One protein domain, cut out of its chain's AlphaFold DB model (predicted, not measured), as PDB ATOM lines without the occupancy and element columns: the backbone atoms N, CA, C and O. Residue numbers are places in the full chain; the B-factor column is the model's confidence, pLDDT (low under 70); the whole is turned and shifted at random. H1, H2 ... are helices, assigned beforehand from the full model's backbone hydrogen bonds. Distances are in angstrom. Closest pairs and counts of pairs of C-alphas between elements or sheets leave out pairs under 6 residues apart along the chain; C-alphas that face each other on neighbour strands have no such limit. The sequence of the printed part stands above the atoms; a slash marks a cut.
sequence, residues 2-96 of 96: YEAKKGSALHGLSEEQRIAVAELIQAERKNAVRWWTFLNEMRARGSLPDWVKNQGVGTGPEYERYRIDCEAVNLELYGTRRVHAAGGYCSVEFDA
ATOM      1  N   TYR A   2     143.373 114.106 114.344       64.69
ATOM      2  CA  TYR A   2     143.914 113.644 113.040       64.69
ATOM      3  C   TYR A   2     142.968 112.921 112.062       64.69
ATOM      4  O   TYR A   2     143.019 111.699 111.862       64.69
ATOM      5  N   GLU A   3     142.131 113.699 111.382       73.50
ATOM      6  CA  GLU A   3     141.318 113.187 110.288       73.50
ATOM      7  C   GLU A   3     142.189 113.074 109.039       73.50
ATOM      8  O   GLU A   3     142.895 114.010 108.664       73.50
ATOM      9  N   ALA A   4     142.189 111.896 108.417       79.00
ATOM     10  CA  ALA A   4     142.846 111.715 107.134       79.00
ATOM     11  C   ALA A   4     142.001 112.342 106.028       79.00
ATOM     12  O   ALA A   4     140.784 112.144 105.976       79.00
ATOM     13  N   LYS A   5     142.659 113.012 105.080       85.75
ATOM     14  CA  LYS A   5     142.008 113.395 103.827       85.75
ATOM     15  C   LYS A   5     141.539 112.130 103.106       85.75
ATOM     16  O   LYS A   5     142.284 111.160 102.961       85.75
ATOM     17  N   LYS A   6     140.291 112.126 102.633       82.69
ATOM     18  CA  LYS A   6     139.745 111.000 101.864       82.69
ATOM     19  C   LYS A   6     140.605 110.754 100.620       82.69
ATOM     20  O   LYS A   6     140.855 111.683  99.858       82.69
ATOM     21  N   GLY A   7     141.039 109.508 100.427       84.44
ATOM     22  CA  GLY A   7     141.931 109.125  99.328       84.44
ATOM     23  C   GLY A   7     143.418 109.418  99.560       84.44
ATOM     24  O   GLY A   7     144.210 109.144  98.665       84.44
ATOM     25  N   SER A   8     143.816 109.932 100.730       90.12
ATOM     26  CA  SER A   8     145.234 110.052 101.080       90.12
ATOM     27  C   SER A   8     145.834 108.703 101.477       90.12
ATOM     28  O   SER A   8     145.118 107.739 101.769       90.12
ATOM     29  N   ALA A   9     147.163 108.664 101.590       88.75
ATOM     30  CA  ALA A   9     147.894 107.515 102.127       88.75
ATOM     31  C   ALA A   9     147.449 107.110 103.551       88.75
ATOM     32  O   ALA A   9     147.726 105.996 103.988       88.75
ATOM     33  N   LEU A  10     146.739 107.990 104.270       88.38
ATOM     34  CA  LEU A  10     146.245 107.741 105.624       88.38
ATOM     35  C   LEU A  10     144.802 107.216 105.672       88.38
ATOM     36  O   LEU A  10     144.322 106.875 106.751       88.38
ATOM     37  N   HIS A  11     144.091 107.154 104.539       86.00
ATOM     38  CA  HIS A  11     142.648 106.882 104.502       86.00
ATOM     39  C   HIS A  11     142.251 105.517 105.098       86.00
ATOM     40  O   HIS A  11     141.166 105.397 105.662       86.00
ATOM     41  N   GLY A  12     143.122 104.508 105.002       87.25
ATOM     42  CA  GLY A  12     142.893 103.159 105.538       87.25
ATOM     43  C   GLY A  12     143.501 102.895 106.919       87.25
ATOM     44  O   GLY A  12     143.435 101.765 107.395       87.25
ATOM     45  N   LEU A  13     144.124 103.896 107.546       89.94
ATOM     46  CA  LEU A  13     144.823 103.729 108.818       89.94
ATOM     47  C   LEU A  13     143.898 103.970 110.018       89.94
ATOM     48  O   LEU A  13     143.007 104.832 109.989       89.94
ATOM     49  N   SER A  14     144.156 103.252 111.114       91.00
ATOM     50  CA  SER A  14     143.516 103.536 112.402       91.00
ATOM     51  C   SER A  14     143.888 104.938 112.895       91.00
ATOM     52  O   SER A  14     144.835 105.562 112.410       91.00
ATOM     53  N   GLU A  15     143.132 105.469 113.850       86.31
ATOM     54  CA  GLU A  15     143.448 106.768 114.451       86.31
ATOM     55  C   GLU A  15     144.832 106.766 115.121       86.31
ATOM     56  O   GLU A  15     145.632 107.662 114.867       86.31
ATOM     57  N   GLU A  16     145.166 105.710 115.867       87.38
ATOM     58  CA  GLU A  16     146.483 105.536 116.498       87.38
ATOM     59  C   GLU A  16     147.625 105.533 115.472       87.38
ATOM     60  O   GLU A  16     148.642 106.200 115.658       87.38
ATOM     61  N   GLN A  17     147.447 104.848 114.339       89.38
ATOM     62  CA  GLN A  17     148.438 104.840 113.259       89.38
ATOM     63  C   GLN A  17     148.595 106.227 112.624       89.38
ATOM     64  O   GLN A  17     149.706 106.638 112.293       89.38
ATOM     65  N   ARG A  18     147.499 106.980 112.475       88.19
ATOM     66  CA  ARG A  18     147.529 108.355 111.949       88.19
ATOM     67  C   ARG A  18     148.238 109.325 112.889       88.19
ATOM     68  O   ARG A  18     148.938 110.216 112.400       88.19
ATOM     69  N   ILE A  19     148.081 109.129 114.199       87.44
ATOM     70  CA  ILE A  19     148.817 109.856 115.240       87.44
ATOM     71  C   ILE A  19     150.308 109.522 115.150       87.44
ATOM     72  O   ILE A  19     151.116 110.436 115.011       87.44
ATOM     73  N   ALA A  20     150.675 108.238 115.114       89.25
ATOM     74  CA  ALA A  20     152.074 107.816 115.023       89.25
ATOM     75  C   ALA A  20     152.776 108.380 113.773       89.25
ATOM     76  O   ALA A  20     153.903 108.866 113.849       89.25
ATOM     77  N   VAL A  21     152.099 108.391 112.617       90.31
ATOM     78  CA  VAL A  21     152.634 109.026 111.400       90.31
ATOM     79  C   VAL A  21     152.853 110.528 111.603       90.31
ATOM     80  O   VAL A  21     153.887 111.054 111.191       90.31
ATOM     81  N   ALA A  22     151.925 111.222 112.268       88.69
ATOM     82  CA  ALA A  22     152.092 112.642 112.553       88.69
ATOM     83  C   ALA A  22     153.296 112.900 113.468       88.69
ATOM     84  O   ALA A  22     154.057 113.834 113.223       88.69
ATOM     85  N   GLU A  23     153.493 112.077 114.497       88.75
ATOM     86  CA  GLU A  23     154.632 112.179 115.413       88.75
ATOM     87  C   GLU A  23     155.968 111.956 114.701       88.75
ATOM     88  O   GLU A  23     156.900 112.739 114.893       88.75
ATOM     89  N   LEU A  24     156.052 110.949 113.825       91.56
ATOM     90  CA  LEU A  24     157.246 110.680 113.019       91.56
ATOM     91  C   LEU A  24     157.583 111.852 112.090       91.56
ATOM     92  O   LEU A  24     158.734 112.287 112.041       91.56
ATOM     93  N   ILE A  25     156.579 112.408 111.405       91.75
ATOM     94  CA  ILE A  25     156.752 113.596 110.557       91.75
ATOM     95  C   ILE A  25     157.237 114.784 111.397       91.75
ATOM     96  O   ILE A  25     158.139 115.508 110.989       91.75
ATOM     97  N   GLN A  26     156.679 114.998 112.590       90.31
ATOM     98  CA  GLN A  26     157.122 116.083 113.468       90.31
ATOM     99  C   GLN A  26     158.554 115.878 113.983       90.31
ATOM    100  O   GLN A  26     159.302 116.847 114.113       90.31
ATOM    101  N   ALA A  27     158.962 114.639 114.263       91.50
ATOM    102  CA  ALA A  27     160.331 114.322 114.659       91.50
ATOM    103  C   ALA A  27     161.340 114.609 113.531       91.50
ATOM    104  O   ALA A  27     162.373 115.232 113.780       91.50
ATOM    105  N   GLU A  28     161.017 114.220 112.294       94.06
ATOM    106  CA  GLU A  28     161.815 114.537 111.103       94.06
ATOM    107  C   GLU A  28     161.941 116.057 110.915       94.06
ATOM    108  O   GLU A  28     163.055 116.585 110.854       94.06
ATOM    109  N   ARG A  29     160.818 116.777 110.985       93.94
ATOM    110  CA  ARG A  29     160.778 118.237 110.848       93.94
ATOM    111  C   ARG A  29     161.608 118.964 111.903       93.94
ATOM    112  O   ARG A  29     162.283 119.946 111.595       93.94
ATOM    113  N   LYS A  30     161.608 118.488 113.152       91.88
ATOM    114  CA  LYS A  30     162.477 119.031 114.216       91.88
ATOM    115  C   LYS A  30     163.957 118.878 113.867       91.88
ATOM    116  O   LYS A  30     164.740 119.794 114.119       91.88
ATOM    117  N   ASN A  31     164.346 117.746 113.284       92.00
ATOM    118  CA  ASN A  31     165.719 117.524 112.841       92.00
ATOM    119  C   ASN A  31     166.091 118.442 111.664       92.00
ATOM    120  O   ASN A  31     167.165 119.042 111.681       92.00
ATOM    121  N   ALA A  32     165.194 118.615 110.689       91.75
ATOM    122  CA  ALA A  32     165.399 119.527 109.563       91.75
ATOM    123  C   ALA A  32     165.597 120.983 110.030       91.75
ATOM    124  O   ALA A  32     166.569 121.631 109.643       91.75
ATOM    125  N   VAL A  33     164.744 121.471 110.942       93.44
ATOM    126  CA  VAL A  33     164.871 122.815 111.535       93.44
ATOM    127  C   VAL A  33     166.190 122.969 112.293       93.44
ATOM    128  O   VAL A  33     166.864 123.985 112.144       93.44
ATOM    129  N   ARG A  34     166.611 121.957 113.063       94.56
ATOM    130  CA  ARG A  34     167.900 121.984 113.773       94.56
ATOM    131  C   ARG A  34     169.079 122.153 112.812       94.56
ATOM    132  O   ARG A  34     169.970 122.961 113.074       94.56
ATOM    133  N   TRP A  35     169.084 121.414 111.704       93.81
ATOM    134  CA  TRP A  35     170.110 121.558 110.671       93.81
ATOM    135  C   TRP A  35     170.071 122.925 110.010       93.81
ATOM    136  O   TRP A  35     171.119 123.548 109.833       93.81
ATOM    137  N   TRP A  36     168.873 123.423 109.709       95.25
ATOM    138  CA  TRP A  36     168.699 124.765 109.180       95.25
ATOM    139  C   TRP A  36     169.304 125.825 110.110       95.25
ATOM    140  O   TRP A  36     170.067 126.670 109.644       95.25
ATOM    141  N   THR A  37     169.058 125.740 111.423       95.06
ATOM    142  CA  THR A  37     169.638 126.649 112.424       95.06
ATOM    143  C   THR A  37     171.164 126.617 112.402       95.06
ATOM    144  O   THR A  37     171.797 127.670 112.368       95.06
ATOM    145  N   PHE A  38     171.780 125.432 112.366       95.62
ATOM    146  CA  PHE A  38     173.239 125.325 112.293       95.62
ATOM    147  C   PHE A  38     173.804 125.931 111.006       95.62
ATOM    148  O   PHE A  38     174.797 126.658 111.052       95.62
ATOM    149  N   LEU A  39     173.160 125.694 109.862       95.25
ATOM    150  CA  LEU A  39     173.579 126.272 108.584       95.25
ATOM    151  C   LEU A  39     173.404 127.794 108.562       95.25
ATOM    152  O   LEU A  39     174.257 128.502 108.024       95.25
ATOM    153  N   ASN A  40     172.330 128.304 109.165       96.06
ATOM    154  CA  ASN A  40     172.077 129.731 109.290       96.06
ATOM    155  C   ASN A  40     173.146 130.418 110.155       96.06
ATOM    156  O   ASN A  40     173.737 131.407 109.721       96.06
ATOM    157  N   GLU A  41     173.490 129.836 111.305       96.56
ATOM    158  CA  GLU A  41     174.571 130.322 112.173       96.56
ATOM    159  C   GLU A  41     175.933 130.307 111.469       96.56
ATOM    160  O   GLU A  41     176.666 131.299 111.481       96.56
ATOM    161  N   MET A  42     176.275 129.203 110.799       95.56
ATOM    162  CA  MET A  42     177.520 129.107 110.032       95.56
ATOM    163  C   MET A  42     177.581 130.147 108.910       95.56
ATOM    164  O   MET A  42     178.643 130.718 108.654       95.56
ATOM    165  N   ARG A  43     176.452 130.416 108.243       94.38
ATOM    166  CA  ARG A  43     176.346 131.457 107.215       94.38
ATOM    167  C   ARG A  43     176.559 132.846 107.809       94.38
ATOM    168  O   ARG A  43     177.366 133.596 107.265       94.38
ATOM    169  N   ALA A  44     175.891 133.170 108.916       93.75
ATOM    170  CA  ALA A  44     176.017 134.460 109.596       93.75
ATOM    171  C   ALA A  44     177.455 134.732 110.070       93.75
ATOM    172  O   ALA A  44     177.938 135.856 109.989       93.75
ATOM    173  N   ARG A  45     178.170 133.682 110.490       95.88
ATOM    174  CA  ARG A  45     179.573 133.742 110.937       95.88
ATOM    175  C   ARG A  45     180.593 133.650 109.799       95.88
ATOM    176  O   ARG A  45     181.791 133.588 110.060       95.88
ATOM    177  N   GLY A  46     180.151 133.560 108.544       94.12
ATOM    178  CA  GLY A  46     181.039 133.390 107.389       94.12
ATOM    179  C   GLY A  46     181.802 132.058 107.359       94.12
ATOM    180  O   GLY A  46     182.720 131.907 106.561       94.12
ATOM    181  N   SER A  47     181.421 131.086 108.193       95.94
ATOM    182  CA  SER A  47     182.070 129.771 108.328       95.94
ATOM    183  C   SER A  47     181.496 128.706 107.383       95.94
ATOM    184  O   SER A  47     181.938 127.559 107.392       95.94
ATOM    185  N   LEU A  48     180.486 129.056 106.581       95.50
ATOM    186  CA  LEU A  48     179.894 128.156 105.594       95.50
ATOM    187  C   LEU A  48     180.845 127.977 104.390       95.50
ATOM    188  O   LEU A  48     181.298 128.987 103.843       95.50
ATOM    189  N   PRO A  49     181.123 126.745 103.924       94.31
ATOM    190  CA  PRO A  49     181.926 126.534 102.719       94.31
ATOM    191  C   PRO A  49     181.285 127.166 101.476       94.31
ATOM    192  O   PRO A  49     180.060 127.182 101.338       94.31
ATOM    193  N   ASP A  50     182.094 127.647 100.533       91.81
ATOM    194  CA  ASP A  50     181.586 128.404  99.376       91.81
ATOM    195  C   ASP A  50     180.675 127.577  98.460       91.81
ATOM    196  O   ASP A  50     179.641 128.067  98.004       91.81
ATOM    197  N   TRP A  51     180.981 126.289  98.274       92.62
ATOM    198  CA  TRP A  51     180.121 125.377  97.513       92.62
ATOM    199  C   TRP A  51     178.734 125.193  98.152       92.62
ATOM    200  O   TRP A  51     177.769 124.918  97.441       92.62
ATOM    201  N   VAL A  52     178.616 125.383  99.473       91.62
ATOM    202  CA  VAL A  52     177.348 125.337 100.218       91.62
ATOM    203  C   VAL A  52     176.614 126.674 100.111       91.62
ATOM    204  O   VAL A  52     175.395 126.700  99.927       91.62
ATOM    205  N   LYS A  53     177.334 127.806 100.174       88.38
ATOM    206  CA  LYS A  53     176.738 129.153 100.063       88.38
ATOM    207  C   LYS A  53     175.911 129.301  98.789       88.38
ATOM    208  O   LYS A  53     174.795 129.822  98.871       88.38
ATOM    209  N   ASN A  54     176.437 128.782  97.680       90.25
ATOM    210  CA  ASN A  54     175.827 128.824  96.349       90.25
ATOM    211  C   ASN A  54     174.526 128.012  96.232       90.25
ATOM    212  O   ASN A  54     173.771 128.219  95.290       90.25
ATOM    213  N   GLN A  55     174.228 127.126  97.187       90.19
ATOM    214  CA  GLN A  55     172.984 126.345  97.205       90.19
ATOM    215  C   GLN A  55     171.836 127.052  97.941       90.19
ATOM    216  O   GLN A  55     170.722 126.539  97.997       90.19
ATOM    217  N   GLY A  56     172.085 128.224  98.538       88.88
ATOM    218  CA  GLY A  56     171.056 128.994  99.243       88.88
ATOM    219  C   GLY A  56     170.553 128.361 100.549       88.88
ATOM    220  O   GLY A  56     169.555 128.825 101.092       88.88
ATOM    221  N   VAL A  57     171.234 127.342 101.080       89.31
ATOM    222  CA  VAL A  57     170.853 126.679 102.340       89.31
ATOM    223  C   VAL A  57     171.117 127.560 103.561       89.31
ATOM    224  O   VAL A  57     172.029 128.404 103.545       89.31
ATOM    225  N   GLY A  58     170.322 127.371 104.617       89.50
ATOM    226  CA  GLY A  58     170.417 128.168 105.842       89.50
ATOM    227  C   GLY A  58     170.006 129.625 105.620       89.50
ATOM    228  O   GLY A  58     170.465 130.518 106.332       89.50
ATOM    229  N   THR A  59     169.207 129.894 104.583       93.38
ATOM    230  CA  THR A  59     168.659 131.225 104.291       93.38
ATOM    231  C   THR A  59     167.179 131.276 104.645       93.38
ATOM    232  O   THR A  59     166.497 130.251 104.656       93.38
ATOM    233  N   GLY A  60     166.665 132.481 104.905       93.50
ATOM    234  CA  GLY A  60     165.234 132.698 105.135       93.50
ATOM    235  C   GLY A  60     164.344 132.187 103.989       93.50
ATOM    236  O   GLY A  60     163.388 131.471 104.265       93.50
ATOM    237  N   PRO A  61     164.661 132.462 102.705       94.75
ATOM    238  CA  PRO A  61     163.888 131.925 101.583       94.75
ATOM    239  C   PRO A  61     163.854 130.394 101.507       94.75
ATOM    240  O   PRO A  61     162.843 129.817 101.116       94.75
ATOM    241  N   GLU A  62     164.943 129.718 101.873       94.44
ATOM    242  CA  GLU A  62     164.971 128.253 101.901       94.44
ATOM    243  C   GLU A  62     164.144 127.687 103.064       94.44
ATOM    244  O   GLU A  62     163.394 126.735 102.851       94.44
ATOM    245  N   TYR A  63     164.165 128.341 104.230       94.06
ATOM    246  CA  TYR A  63     163.259 128.013 105.337       94.06
ATOM    247  C   TYR A  63     161.785 128.170 104.955       94.06
ATOM    248  O   TYR A  63     160.950 127.331 105.286       94.06
ATOM    249  N   GLU A  64     161.460 129.246 104.237       95.38
ATOM    250  CA  GLU A  64     160.095 129.509 103.791       95.38
ATOM    251  C   GLU A  64     159.607 128.442 102.808       95.38
ATOM    252  O   GLU A  64     158.488 127.948 102.942       95.38
ATOM    253  N   ARG A  65     160.463 128.017 101.869       94.50
ATOM    254  CA  ARG A  65     160.156 126.896 100.971       94.50
ATOM    255  C   ARG A  65     159.883 125.612 101.755       94.50
ATOM    256  O   ARG A  65     158.853 124.986 101.538       94.50
ATOM    257  N   TYR A  66     160.742 125.278 102.716       94.44
ATOM    258  CA  TYR A  66     160.533 124.129 103.598       94.44
ATOM    259  C   TYR A  66     159.192 124.202 104.352       94.44
ATOM    260  O   TYR A  66     158.476 123.203 104.464       94.44
ATOM    261  N   ARG A  67     158.802 125.389 104.837       94.00
ATOM    262  CA  ARG A  67     157.505 125.600 105.496       94.00
ATOM    263  C   ARG A  67     156.331 125.341 104.548       94.00
ATOM    264  O   ARG A  67     155.384 124.660 104.940       94.00
ATOM    265  N   ILE A  68     156.402 125.843 103.314       95.62
ATOM    266  CA  ILE A  68     155.388 125.611 102.272       95.62
ATOM    267  C   ILE A  68     155.272 124.116 101.954       95.62
ATOM    268  O   ILE A  68     154.161 123.585 101.908       95.62
ATOM    269  N   ASP A  69     156.400 123.417 101.815       95.38
ATOM    270  CA  ASP A  69     156.424 121.974 101.562       95.38
ATOM    271  C   ASP A  69     155.783 121.195 102.725       95.38
ATOM    272  O   ASP A  69     154.996 120.268 102.514       95.38
ATOM    273  N   CYS A  70     156.027 121.615 103.970       94.00
ATOM    274  CA  CYS A  70     155.379 121.029 105.141       94.00
ATOM    275  C   CYS A  70     153.854 121.219 105.127       94.00
ATOM    276  O   CYS A  70     153.115 120.284 105.455       94.00
ATOM    277  N   GLU A  71     153.367 122.405 104.751       93.25
ATOM    278  CA  GLU A  71     151.932 122.667 104.603       93.25
ATOM    279  C   GLU A  71     151.312 121.828 103.483       93.25
ATOM    280  O   GLU A  71     150.220 121.287 103.667       93.25
ATOM    281  N   ALA A  72     152.013 121.664 102.357       94.69
ATOM    282  CA  ALA A  72     151.570 120.828 101.245       94.69
ATOM    283  C   ALA A  72     151.420 119.356 101.665       94.69
ATOM    284  O   ALA A  72     150.387 118.741 101.398       94.69
ATOM    285  N   VAL A  73     152.393 118.814 102.406       93.31
ATOM    286  CA  VAL A  73     152.312 117.456 102.973       93.31
ATOM    287  C   VAL A  73     151.129 117.327 103.934       93.31
ATOM    288  O   VAL A  73     150.381 116.351 103.873       93.31
ATOM    289  N   ASN A  74     150.918 118.312 104.810       91.75
ATOM    290  CA  ASN A  74     149.806 118.276 105.760       91.75
ATOM    291  C   ASN A  74     148.446 118.299 105.039       91.75
ATOM    292  O   ASN A  74     147.549 117.529 105.390       91.75
ATOM    293  N   LEU A  75     148.308 119.137 104.007       90.69
ATOM    294  CA  LEU A  75     147.108 119.204 103.173       90.69
ATOM    295  C   LEU A  75     146.849 117.881 102.455       90.69
ATOM    296  O   LEU A  75     145.700 117.449 102.372       90.69
ATOM    297  N   GLU A  76     147.895 117.229 101.957       92.44
ATOM    298  CA  GLU A  76     147.744 115.974 101.229       92.44
ATOM    299  C   GLU A  76     147.377 114.803 102.144       92.44
ATOM    300  O   GLU A  76     146.531 113.984 101.796       92.44
ATOM    301  N   LEU A  77     147.948 114.746 103.345       89.19
ATOM    302  CA  LEU A  77     147.715 113.641 104.271       89.19
ATOM    303  C   LEU A  77     146.446 113.827 105.116       89.19
ATOM    304  O   LEU A  77     145.642 112.895 105.242       89.19
ATOM    305  N   TYR A  78     146.242 115.029 105.658       87.31
ATOM    306  CA  TYR A  78     145.230 115.337 106.676       87.31
ATOM    307  C   TYR A  78     144.179 116.359 106.216       87.31
ATOM    308  O   TYR A  78     143.230 116.635 106.939       87.31
ATOM    309  N   GLY A  79     144.334 116.972 105.036       88.12
ATOM    310  CA  GLY A  79     143.380 117.972 104.533       88.12
ATOM    311  C   GLY A  79     143.434 119.320 105.262       88.12
ATOM    312  O   GLY A  79     142.614 120.195 105.003       88.12
ATOM    313  N   THR A  80     144.412 119.516 106.148       87.12
ATOM    314  CA  THR A  80     144.643 120.750 106.910       87.12
ATOM    315  C   THR A  80     146.083 121.207 106.724       87.12
ATOM    316  O   THR A  80     146.981 120.386 106.598       87.12
ATOM    317  N   ARG A  81     146.337 122.519 106.746       86.94
ATOM    318  CA  ARG A  81     147.709 123.061 106.688       86.94
ATOM    319  C   ARG A  81     148.484 122.839 107.982       86.94
ATOM    320  O   ARG A  81     149.710 122.780 107.965       86.94
ATOM    321  N   ARG A  82     147.779 122.724 109.110       81.31
ATOM    322  CA  ARG A  82     148.377 122.605 110.441       81.31
ATOM    323  C   ARG A  82     147.936 121.316 111.100       81.31
ATOM    324  O   ARG A  82     146.745 121.033 111.207       81.31
ATOM    325  N   VAL A  83     148.929 120.563 111.546       79.50
ATOM    326  CA  VAL A  83     148.778 119.254 112.167       79.50
ATOM    327  C   VAL A  83     149.484 119.333 113.516       79.50
ATOM    328  O   VAL A  83     150.714 119.333 113.583       79.50
ATOM    329  N   HIS A  84     148.698 119.493 114.580       69.88
ATOM    330  CA  HIS A  84     149.192 119.617 115.951       69.88
ATOM    331  C   HIS A  84     149.255 118.240 116.612       69.88
ATOM    332  O   HIS A  84     148.294 117.486 116.488       69.88
ATOM    333  N   ALA A  85     150.359 117.950 117.313       62.28
ATOM    334  CA  ALA A  85     150.503 116.810 118.226       62.28
ATOM    335  C   ALA A  85     149.262 116.678 119.134       62.28
ATOM    336  O   ALA A  85     148.989 117.593 119.912       62.28
ATOM    337  N   ALA A  86     148.508 115.573 119.053       55.38
ATOM    338  CA  ALA A  86     147.509 115.259 120.074       55.38
ATOM    339  C   ALA A  86     148.250 114.748 121.313       55.38
ATOM    340  O   ALA A  86     148.563 113.571 121.412       55.38
ATOM    341  N   GLY A  87     148.553 115.656 122.239       49.41
ATOM    342  CA  GLY A  87     149.169 115.307 123.517       49.41
ATOM    343  C   GLY A  87     150.692 115.277 123.461       49.41
ATOM    344  O   GLY A  87     151.319 114.275 123.153       49.41
ATOM    345  N   GLY A  88     151.288 116.404 123.830       39.62
ATOM    346  CA  GLY A  88     152.715 116.514 124.079       39.62
ATOM    347  C   GLY A  88     153.100 117.975 124.111       39.62
ATOM    348  O   GLY A  88     153.534 118.517 123.099       39.62
ATOM    349  N   TYR A  89     152.886 118.619 125.260       41.22
ATOM    350  CA  TYR A  89     153.411 119.945 125.555       41.22
ATOM    351  C   TYR A  89     154.869 120.047 125.087       41.22
ATOM    352  O   TYR A  89     155.788 119.496 125.682       41.22
ATOM    353  N   CYS A  90     155.068 120.779 124.001       36.59
ATOM    354  CA  CYS A  90     156.269 121.559 123.770       36.59
ATOM    355  C   CYS A  90     155.798 122.955 123.351       36.59
ATOM    356  O   CYS A  90     156.147 123.479 122.298       36.59
ATOM    357  N   SER A  91     154.912 123.521 124.177       28.14
ATOM    358  CA  SER A  91     154.792 124.960 124.328       28.14
ATOM    359  C   SER A  91     156.097 125.430 124.964       28.14
ATOM    360  O   SER A  91     156.275 125.354 126.176       28.14
ATOM    361  N   VAL A  92     157.039 125.867 124.139       32.34
ATOM    362  CA  VAL A  92     157.881 126.984 124.559       32.34
ATOM    363  C   VAL A  92     157.194 128.196 123.954       32.34
ATOM    364  O   VAL A  92     157.466 128.592 122.823       32.34
ATOM    365  N   GLU A  93     156.178 128.679 124.665       32.06
ATOM    366  CA  GLU A  93     155.755 130.065 124.519       32.06
ATOM    367  C   GLU A  93     156.960 130.891 124.972       32.06
ATOM    368  O   GLU A  93     157.342 130.866 126.140       32.06
ATOM    369  N   PHE A  94     157.639 131.527 124.022       34.25
ATOM    370  CA  PHE A  94     158.457 132.680 124.351       34.25
ATOM    371  C   PHE A  94     157.508 133.868 124.296       34.25
ATOM    372  O   PHE A  94     157.168 134.339 123.209       34.25
ATOM    373  N   ASP A  95     157.031 134.279 125.467       34.16
ATOM    374  CA  ASP A  95     156.458 135.607 125.629       34.16
ATOM    375  C   ASP A  95     157.535 136.667 125.349       34.16
ATOM    376  O   ASP A  95     158.732 136.430 125.540       34.16
ATOM    377  N   ALA A  96     157.052 137.791 124.818       36.53
ATOM    378  CA  ALA A  96     157.782 138.922 124.245       36.53
ATOM    379  C   ALA A  96     158.867 139.550 125.137       36.53
ATOM    380  O   ALA A  96     158.690 139.599 126.375       36.53
TER     381      ALA A  96
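This is residues 2 to 96 of the 96 residues of an uncharacterized protein of Pseudomonas sp. MD195_PC81_125 (UniProt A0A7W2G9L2). Two helices, the long H1 and the shorter H3, run loosely side by side in opposite ways, joined at one end of the pair by a loop that holds the tiny H2. At the other end, where H1 begins and H3 ends, residues 2 to 14 make a looped stretch with no named element; after H3 the chain leaves the pair of helices, and residues 89 to 96 stick out sideways from the body as a free tail. The printed part has 95 residues with three named helices, in the order H1, H2, H3, and no named strand; the class is all helix. It is loose, with a radius of gyration of the C-alphas of 16.5 A, and only just elongated, spanning 48 by 32 by 20 A.

H1, residues 15 to 44, and H3, residues 60 to 78, are close but not clearly touching; their closest C-alphas, those of Trp 36 and Tyr 63, are 7.4 A apart. Their lines stand at a shallow tilt of 5 degrees, opposite ways, with centres 11.8 A apart. H2, residues 50 to 53, is close to H1 but not clearly touching it, the closest C-alphas being those of Arg 43 and Lys 53 at 7.5 A. H2 and H3 are apart. In H1 and H3 every O i to N i+4 pair is within hydrogen-bond range; H2 is too short for such a pair.

H1 measures 43.0 A from C-alpha 15 at (143.448, 106.768, 114.451) to C-alpha 44 at (176.017, 134.460, 109.596). H2 measures 5.0 A. H3 measures 26.5 A and ends with C-alpha 78 at (145.230, 115.337, 106.676).

The two C-alphas farthest apart, those of Gly 12 and Gly 46, are 48.7 A apart. The printed part has no cut. The link from H1 to H2 is tight and that from H2 to H3 short. The mean pLDDT of the printed part is 84.0; residue 2 and residues 84 to 96 are under 70.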